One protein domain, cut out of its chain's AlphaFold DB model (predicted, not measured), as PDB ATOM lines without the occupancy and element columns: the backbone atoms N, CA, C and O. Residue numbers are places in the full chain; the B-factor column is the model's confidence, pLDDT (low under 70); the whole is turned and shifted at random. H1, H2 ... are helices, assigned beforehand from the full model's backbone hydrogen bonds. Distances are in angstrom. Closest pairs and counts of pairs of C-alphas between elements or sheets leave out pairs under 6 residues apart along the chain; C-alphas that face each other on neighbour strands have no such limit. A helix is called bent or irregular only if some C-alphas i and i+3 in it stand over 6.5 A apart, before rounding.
ATOM      1  N   SER A 158     172.165 129.390 129.717       77.50
ATOM      2  CA  SER A 158     171.145 129.370 130.779       77.50
ATOM      3  C   SER A 158     169.721 129.268 130.210       77.50
ATOM      4  O   SER A 158     169.465 129.711 129.087       77.50
ATOM      5  N   SER A 159     168.769 128.744 130.993       82.31
ATOM      6  CA  SER A 159     167.345 128.638 130.610       82.31
ATOM      7  C   SER A 159     166.763 129.982 130.158       82.31
ATOM      8  O   SER A 159     166.204 130.081 129.068       82.31
ATOM      9  N   LYS A 160     167.021 131.045 130.929       84.31
ATOM     10  CA  LYS A 160     166.671 132.437 130.602       84.31
ATOM     11  C   LYS A 160     167.191 132.879 129.225       84.31
ATOM     12  O   LYS A 160     166.502 133.596 128.503       84.31
ATOM     13  N   THR A 161     168.389 132.441 128.831       85.69
ATOM     14  CA  THR A 161     168.957 132.753 127.508       85.69
ATOM     15  C   THR A 161     168.274 131.961 126.390       85.69
ATOM     16  O   THR A 161     168.041 132.505 125.309       85.69
ATOM     17  N   LEU A 162     167.907 130.700 126.640       88.06
ATOM     18  CA  LEU A 162     167.154 129.875 125.688       88.06
ATOM     19  C   LEU A 162     165.746 130.439 125.439       88.06
ATOM     20  O   LEU A 162     165.325 130.533 124.286       88.06
ATOM     21  N   GLU A 163     165.057 130.912 126.480       90.31
ATOM     22  CA  GLU A 163     163.771 131.606 126.332       90.31
ATOM     23  C   GLU A 163     163.864 132.871 125.471       90.31
ATOM     24  O   GLU A 163     162.980 133.124 124.655       90.31
ATOM     25  N   LEU A 164     164.924 133.672 125.628       91.38
ATOM     26  CA  LEU A 164     165.140 134.864 124.800       91.38
ATOM     27  C   LEU A 164     165.361 134.493 123.327       91.38
ATOM     28  O   LEU A 164     164.826 135.158 122.436       91.38
ATOM     29  N   ILE A 165     166.089 133.403 123.058       91.69
ATOM     30  CA  ILE A 165     166.275 132.867 121.702       91.69
ATOM     31  C   ILE A 165     164.937 132.391 121.117       91.69
ATOM     32  O   ILE A 165     164.661 132.673 119.948       91.69
ATOM     33  N   HIS A 166     164.098 131.734 121.922       92.94
ATOM     34  CA  HIS A 166     162.761 131.284 121.530       92.94
ATOM     35  C   HIS A 166     161.823 132.465 121.217       92.94
ATOM     36  O   HIS A 166     161.273 132.536 120.118       92.94
ATOM     37  N   LYS A 167     161.734 133.458 122.115       93.81
ATOM     38  CA  LYS A 167     160.950 134.698 121.929       93.81
ATOM     39  C   LYS A 167     161.386 135.473 120.676       93.81
ATOM     40  O   LYS A 167     160.544 135.907 119.893       93.81
ATOM     41  N   ARG A 168     162.697 135.552 120.407       95.75
ATOM     42  CA  ARG A 168     163.249 136.107 119.154       95.75
ATOM     43  C   ARG A 168     162.832 135.305 117.914       95.75
ATOM     44  O   ARG A 168     162.643 135.894 116.853       95.75
ATOM     45  N   GLY A 169     162.735 133.979 118.027       93.81
ATOM     46  CA  GLY A 169     162.256 133.093 116.963       93.81
ATOM     47  C   GLY A 169     160.792 133.358 116.612       93.81
ATOM     48  O   GLY A 169     160.485 133.572 115.441       93.81
ATOM     49  N   ILE A 170     159.929 133.453 117.628       92.50
ATOM     50  CA  ILE A 170     158.509 133.809 117.471       92.50
ATOM     51  C   ILE A 170     158.373 135.181 116.798       92.50
ATOM     52  O   ILE A 170     157.729 135.278 115.760       92.50
ATOM     53  N   ALA A 171     159.044 136.217 117.320       93.31
ATOM     54  CA  ALA A 171     158.973 137.575 116.766       93.31
ATOM     55  C   ALA A 171     159.458 137.674 115.307       93.31
ATOM     56  O   ALA A 171     158.979 138.514 114.547       93.31
ATOM     57  N   ARG A 172     160.399 136.809 114.899       91.25
ATOM     58  CA  ARG A 172     160.823 136.690 113.497       91.25
ATOM     59  C   ARG A 172     159.739 136.046 112.630       91.25
ATOM     60  O   ARG A 172     159.525 136.514 111.519       91.25
ATOM     61  N   ALA A 173     159.074 134.999 113.122       93.00
ATOM     62  CA  ALA A 173     158.005 134.314 112.397       93.00
ATOM     63  C   ALA A 173     156.745 135.186 112.230       93.00
ATOM     64  O   ALA A 173     156.102 135.114 111.189       93.00
ATOM     65  N   THR A 174     156.425 136.051 113.201       92.94
ATOM     66  CA  THR A 174     155.324 137.029 113.093       92.94
ATOM     67  C   THR A 174     155.679 138.308 112.327       92.94
ATOM     68  O   THR A 174     154.809 139.150 112.135       92.94
ATOM     69  N   GLY A 175     156.930 138.496 111.890       91.25
ATOM     70  CA  GLY A 175     157.351 139.715 111.184       91.25
ATOM     71  C   GLY A 175     157.487 140.964 112.073       91.25
ATOM     72  O   GLY A 175     157.654 142.073 111.559       91.25
ATOM     73  N   ASN A 176     157.477 140.814 113.401       92.56
ATOM     74  CA  ASN A 176     157.558 141.920 114.360       92.56
ATOM     75  C   ASN A 176     159.006 142.419 114.519       92.56
ATOM     76  O   ASN A 176     159.709 142.085 115.476       92.56
ATOM     77  N   HIS A 177     159.461 143.249 113.577       91.25
ATOM     78  CA  HIS A 177     160.854 143.699 113.466       91.25
ATOM     79  C   HIS A 177     161.388 144.421 114.719       91.25
ATOM     80  O   HIS A 177     162.529 144.179 115.119       91.25
ATOM     81  N   GLN A 178     160.570 145.253 115.376       92.31
ATOM     82  CA  GLN A 178     160.952 145.963 116.605       92.31
ATOM     83  C   GLN A 178     161.225 144.985 117.760       92.31
ATOM     84  O   GLN A 178     162.337 144.945 118.288       92.31
ATOM     85  N   GLN A 179     160.257 144.115 118.073       91.56
ATOM     86  CA  GLN A 179     160.397 143.078 119.103       91.56
ATOM     87  C   GLN A 179     161.541 142.103 118.779       91.56
ATOM     88  O   GLN A 179     162.314 141.727 119.660       91.56
ATOM     89  N   MET A 180     161.713 141.723 117.507       93.69
ATOM     90  CA  MET A 180     162.846 140.905 117.067       93.69
ATOM     91  C   MET A 180     164.188 141.585 117.385       93.69
ATOM     92  O   MET A 180     165.116 140.903 117.826       93.69
ATOM     93  N   SER A 181     164.304 142.901 117.179       93.75
ATOM     94  CA  SER A 181     165.518 143.672 117.478       93.75
ATOM     95  C   SER A 181     165.807 143.730 118.983       93.75
ATOM     96  O   SER A 181     166.936 143.461 119.407       93.75
ATOM     97  N   GLU A 182     164.781 143.975 119.802       95.12
ATOM     98  CA  GLU A 182     164.875 143.985 121.268       95.12
ATOM     99  C   GLU A 182     165.274 142.611 121.822       95.12
ATOM    100  O   GLU A 182     166.263 142.499 122.554       95.12
ATOM    101  N   PHE A 183     164.602 141.532 121.402       93.75
ATOM    102  CA  PHE A 183     164.997 140.176 121.787       93.75
ATOM    103  C   PHE A 183     166.390 139.810 121.254       93.75
ATOM    104  O   PHE A 183     167.136 139.105 121.934       93.75
ATOM    105  N   ALA A 184     166.797 140.300 120.077       93.12
ATOM    106  CA  ALA A 184     168.153 140.098 119.567       93.12
ATOM    107  C   ALA A 184     169.215 140.841 120.395       93.12
ATOM    108  O   ALA A 184     170.296 140.283 120.602       93.12
ATOM    109  N   ARG A 185     168.922 142.048 120.905       96.00
ATOM    110  CA  ARG A 185     169.771 142.759 121.874       96.00
ATOM    111  C   ARG A 185     169.920 141.939 123.153       96.00
ATOM    112  O   ARG A 185     171.045 141.588 123.504       96.00
ATOM    113  N   HIS A 186     168.810 141.533 123.761       94.25
ATOM    114  CA  HIS A 186     168.831 140.769 125.009       94.25
ATOM    115  C   HIS A 186     169.478 139.383 124.860       94.25
ATOM    116  O   HIS A 186     170.191 138.944 125.759       94.25
ATOM    117  N   CYS A 187     169.347 138.722 123.701       89.94
ATOM    118  CA  CYS A 187     170.129 137.520 123.387       89.94
ATOM    119  C   CYS A 187     171.644 137.790 123.410       89.94
ATOM    120  O   CYS A 187     172.394 136.991 123.963       89.94
ATOM    121  N   ARG A 188     172.111 138.891 122.799       90.94
ATOM    122  CA  ARG A 188     173.544 139.240 122.763       90.94
ATOM    123  C   ARG A 188     174.080 139.548 124.162       90.94
ATOM    124  O   ARG A 188     175.162 139.080 124.499       90.94
ATOM    125  N   GLU A 189     173.320 140.288 124.964       93.06
ATOM    126  CA  GLU A 189     173.654 140.620 126.355       93.06
ATOM    127  C   GLU A 189     173.735 139.362 127.232       93.06
ATOM    128  O   GLU A 189     174.765 139.119 127.859       93.06
ATOM    129  N   ALA A 190     172.705 138.511 127.205       89.94
ATOM    130  CA  ALA A 190     172.654 137.296 128.017       89.94
ATOM    131  C   ALA A 190     173.762 136.290 127.651       89.94
ATOM    132  O   ALA A 190     174.390 135.712 128.537       89.94
ATOM    133  N   ILE A 191     174.069 136.125 126.355       86.62
ATOM    134  CA  ILE A 191     175.193 135.286 125.903       86.62
ATOM    135  C   ILE A 191     176.539 135.885 126.342       86.62
ATOM    136  O   ILE A 191     177.437 135.139 126.732       86.62
ATOM    137  N   LYS A 192     176.699 137.215 126.293       89.12
ATOM    138  CA  LYS A 192     177.934 137.897 126.706       89.12
ATOM    139  C   LYS A 192     178.220 137.697 128.194       89.12
ATOM    140  O   LYS A 192     179.346 137.327 128.526       89.12
ATOM    141  N   GLU A 193     177.232 137.906 129.067       89.88
ATOM    142  CA  GLU A 193     177.427 137.715 130.509       89.88
ATOM    143  C   GLU A 193     177.606 136.229 130.863       89.88
ATOM    144  O   GLU A 193     178.583 135.909 131.533       89.88
ATOM    145  N   TYR A 194     176.829 135.298 130.288       86.56
ATOM    146  CA  TYR A 194     177.066 133.853 130.472       86.56
ATOM    147  C   TYR A 194     178.502 133.434 130.090       86.56
ATOM    148  O   TYR A 194     179.158 132.673 130.802       86.56
ATOM    149  N   LEU A 195     179.036 133.945 128.972       84.06
ATOM    150  CA  LEU A 195     180.410 133.649 128.550       84.06
ATOM    151  C   LEU A 195     181.476 134.295 129.447       84.06
ATOM    152  O   LEU A 195     182.618 133.831 129.445       84.06
ATOM    153  N   LYS A 196     181.139 135.355 130.183       86.81
ATOM    154  CA  LYS A 196     182.013 136.026 131.155       86.81
ATOM    155  C   LYS A 196     181.991 135.289 132.496       86.81
ATOM    156  O   LYS A 196     183.060 134.960 132.998       86.81
ATOM    157  N   GLU A 197     180.809 134.940 133.002       86.81
ATOM    158  CA  GLU A 197     180.604 134.087 134.186       86.81
ATOM    159  C   GLU A 197     181.327 132.745 134.024       86.81
ATOM    160  O   GLU A 197     182.166 132.380 134.843       86.81
ATOM    161  N   ARG A 198     181.114 132.055 132.895       82.94
ATOM    162  CA  ARG A 198     181.790 130.785 132.597       82.94
ATOM    163  C   ARG A 198     183.313 130.918 132.486       82.94
ATOM    164  O   ARG A 198     184.026 129.963 132.772       82.94
ATOM    165  N   ARG A 199     183.831 132.075 132.057       83.75
ATOM    166  CA  ARG A 199     185.282 132.340 132.049       83.75
ATOM    167  C   ARG A 199     185.841 132.563 133.446       83.75
ATOM    168  O   ARG A 199     186.986 132.184 133.650       83.75
ATOM    169  N   ALA A 200     185.079 133.170 134.356       87.31
ATOM    170  CA  ALA A 200     185.468 133.285 135.759       87.31
ATOM    171  C   ALA A 200     185.511 131.890 136.398       87.31
ATOM    172  O   ALA A 200     186.596 131.419 136.711       87.31
ATOM    173  N   ALA A 201     184.392 131.157 136.379       85.56
ATOM    174  CA  ALA A 201     184.289 129.834 137.002       85.56
ATOM    175  C   ALA A 201     185.378 128.841 136.542       85.56
ATOM    176  O   ALA A 201     185.995 128.178 137.364       85.56
ATOM    177  N   VAL A 202     185.691 128.779 135.237       82.69
ATOM    178  CA  VAL A 202     186.765 127.907 134.701       82.69
ATOM    179  C   VAL A 202     188.173 128.354 135.130       82.69
ATOM    180  O   VAL A 202     189.106 127.551 135.146       82.69
ATOM    181  N   MET A 203     188.367 129.637 135.435       86.44
ATOM    182  CA  MET A 203     189.625 130.151 135.983       86.44
ATOM    183  C   MET A 203     189.729 129.905 137.493       86.44
ATOM    184  O   MET A 203     190.834 129.636 137.958       86.44
ATOM    185  N   ASP A 204     188.606 129.937 138.211       87.06
ATOM    186  CA  ASP A 204     188.518 129.659 139.649       87.06
ATOM    187  C   ASP A 204     188.737 128.154 139.924       87.06
ATOM    188  O   ASP A 204     189.662 127.795 140.648       87.06
ATOM    189  N   GLU A 205     188.031 127.268 139.204       84.44
ATOM    190  CA  GLU A 205     188.236 125.800 139.189       84.44
ATOM    191  C   GLU A 205     189.702 125.433 138.864       84.44
ATOM    192  O   GLU A 205     190.284 124.483 139.388       84.44
ATOM    193  N   ALA A 206     190.348 126.209 137.987       86.62
ATOM    194  CA  ALA A 206     191.758 126.015 137.670       86.62
ATOM    195  C   ALA A 206     192.706 126.498 138.778       86.62
ATOM    196  O   ALA A 206     193.812 125.966 138.876       86.62
ATOM    197  N   ALA A 207     192.312 127.487 139.582       85.62
ATOM    198  CA  ALA A 207     193.090 127.941 140.728       85.62
ATOM    199  C   ALA A 207     193.022 126.923 141.877       85.62
ATOM    200  O   ALA A 207     194.067 126.593 142.439       85.62
ATOM    201  N   GLU A 208     191.834 126.373 142.152       88.06
ATOM    202  CA  GLU A 208     191.613 125.310 143.146       88.06
ATOM    203  C   GLU A 208     192.438 124.050 142.829       88.06
ATOM    204  O   GLU A 208     193.178 123.561 143.681       88.06
ATOM    205  N   ASP A 209     192.429 123.597 141.572       83.00
ATOM    206  CA  ASP A 209     193.217 122.439 141.116       83.00
ATOM    207  C   ASP A 209     194.731 122.711 140.949       83.00
ATOM    208  O   ASP A 209     195.471 121.863 140.433       83.00
ATOM    209  N   GLY A 210     195.219 123.918 141.259       87.88
ATOM    210  CA  GLY A 210     196.615 124.310 141.017       87.88
ATOM    211  C   GLY A 210     197.034 124.280 139.534       87.88
ATOM    212  O   GLY A 210     198.224 124.183 139.204       87.88
ATOM    213  N   ARG A 211     196.077 124.344 138.598       84.69
ATOM    214  CA  ARG A 211     196.323 124.294 137.150       84.69
ATOM    215  C   ARG A 211     196.913 125.621 136.664       84.69
ATOM    216  O   ARG A 211     196.399 126.706 136.905       84.69
ATOM    217  N   SER A 212     197.996 125.541 135.886       86.62
ATOM    218  CA  SER A 212     198.642 126.735 135.322       86.62
ATOM    219  C   SER A 212     197.675 127.573 134.472       86.62
ATOM    220  O   SER A 212     197.202 127.109 133.432       86.62
ATOM    221  N   ILE A 213     197.507 128.850 134.836       84.38
ATOM    222  CA  ILE A 213     196.737 129.885 134.113       84.38
ATOM    223  C   ILE A 213     196.967 129.842 132.590       84.38
ATOM    224  O   ILE A 213     196.031 129.974 131.799       84.38
ATOM    225  N   ARG A 214     198.216 129.625 132.145       85.19
ATOM    226  CA  ARG A 214     198.563 129.554 130.714       85.19
ATOM    227  C   ARG A 214     197.995 128.306 130.030       85.19
ATOM    228  O   ARG A 214     197.646 128.374 128.851       85.19
ATOM    229  N   LYS A 215     197.906 127.179 130.743       82.88
ATOM    230  CA  LYS A 215     197.324 125.919 130.254       82.88
ATOM    231  C   LYS A 215     195.797 126.037 130.172       82.88
ATOM    232  O   LYS A 215     195.250 125.704 129.126       82.88
ATOM    233  N   THR A 216     195.150 126.618 131.186       81.50
ATOM    234  CA  THR A 216     193.693 126.866 131.224       81.50
ATOM    235  C   THR A 216     193.237 127.839 130.134       81.50
ATOM    236  O   THR A 216     192.301 127.558 129.389       81.50
ATOM    237  N   ARG A 217     193.956 128.952 129.924       78.75
ATOM    238  CA  ARG A 217     193.666 129.863 128.799       78.75
ATOM    239  C   ARG A 217     193.822 129.185 127.432       78.75
ATOM    240  O   ARG A 217     193.096 129.523 126.502       78.75
ATOM    241  N   ARG A 218     194.746 128.222 127.299       80.00
ATOM    242  CA  ARG A 218     194.925 127.445 126.063       80.00
ATOM    243  C   ARG A 218     193.800 126.429 125.863       80.00
ATOM    244  O   ARG A 218     193.268 126.372 124.761       80.00
ATOM    245  N   SER A 219     193.394 125.675 126.888       71.50
ATOM    246  CA  SER A 219     192.227 124.788 126.765       71.50
ATOM    247  C   SER A 219     190.956 125.578 126.434       71.50
ATOM    248  O   SER A 219     190.188 125.118 125.595       71.50
ATOM    249  N   PHE A 220     190.796 126.799 126.965       67.75
ATOM    250  CA  PHE A 220     189.706 127.712 126.592       67.75
ATOM    251  C   PHE A 220     189.757 128.166 125.115       67.75
ATOM    252  O   PHE A 220     188.727 128.415 124.498       67.75
ATOM    253  N   ALA A 221     190.944 128.283 124.514       65.50
ATOM    254  CA  ALA A 221     191.085 128.673 123.107       65.50
ATOM    255  C   ALA A 221     190.896 127.500 122.126       65.50
ATOM    256  O   ALA A 221     190.424 127.702 121.007       65.50
ATOM    257  N   ASN A 222     191.256 126.280 122.533       54.72
ATOM    258  CA  ASN A 222     191.380 125.123 121.639       54.72
ATOM    259  C   ASN A 222     190.057 124.634 121.020       54.72
ATOM    260  O   ASN A 222     190.096 123.966 119.992       54.72
TER     261      ASN A 222
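What this domain is: This is residues 158 to 222 of the 273 residues of an uncharacterized protein of Haemonchus contortus (UniProt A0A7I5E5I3). One long helix, H2, makes the length of a slender rod, and a shorter helix folds back along it from each end: H1 beside the first part of H2, and the short H3 near its last part. The two shorter helices are far from each other along the rod, and the stretch of H2 between them is covered by neither. The printed part has 65 residues with three named helices, in the order H1, H2, H3 along the chain, and no named strand; the class is all helix. The whole is extended, with a radius of gyration of the C-alphas of 16.8 A, and its C-alphas span 51 by 19 by 13 A along their three main axes.

How they stand to each other: The first helix is H1, residues 159 to 173, and a tight link of 3 residues leads from it to H2, residues 177 to 208. H1 and H2 touch, with 20 pairs of C-alphas within 8 A. Their closest C-alphas are those of Ala 171 and Met 180, 5.1 A apart. The two helices run opposite ways at a shallow tilt of 23 degrees, and they form a helical hairpin. H2 touches H1 with residues 177 to 191 alone. The centres of H1 and H2 are 15.1 A apart. A second tight link, of 4 residues, leads from H2 to H3, residues 213 to 222. H2 and H3 touch, with 6 pairs of C-alphas within 8 A, and here H2 takes part with residues 202 to 207 alone. Their closest C-alphas are those of Ala 206 and Thr 216, 6.8 A apart. H3 runs the opposite way to H2 at a steep tilt of 40 degrees, and the two form another helical hairpin. The centres of H2 and H3 are 19.1 A apart. H1 and H3 are apart, with no C-alpha of the one within 8 A of the other. In H1, H2 and H3 every O i to N i+4 pair is within hydrogen-bond range.

Where its parts are: Ser 158 comes before H1, with its C-alpha at (171.145, 129.370, 130.779). H1 begins at Ser 159, C-alpha at (167.345, 128.638, 130.610), and ends at Ala 173; it measures 21.2 A from first to last C-alpha. After residues 174 to 176, H2 begins at His 177, C-alpha at (160.854, 143.699, 113.466). H2 is the longest helix, with 32 residues and 46.5 A from first to last C-alpha, and it ends at Glu 208, C-alpha at (191.613, 125.310, 143.146). Residues 209 to 212 link it to H3, which has 10 residues, from Ile 213 to Asn 222, and measures 14.4 A. The last C-alpha of H3, that of Asn 222, stands at (191.380, 125.123, 121.639). None of the three helices is bent.

The domain as a whole: The two C-alphas farthest apart are those of Gly 175 and Gly 210, 51.7 A; Gly 175 lies in the link from H1 to H2 and Gly 210 in the link from H2 to H3. The first and last printed C-alphas, of Ser 158 and Asn 222, are 22.6 A apart. The printed part has no cut, and it has no long link. The mean pLDDT of the printed part is 87.0. The mean is 91 for H1, 89 for H2 and 75 for H3. The residues under 70 are 220 to 222, which belong to H3.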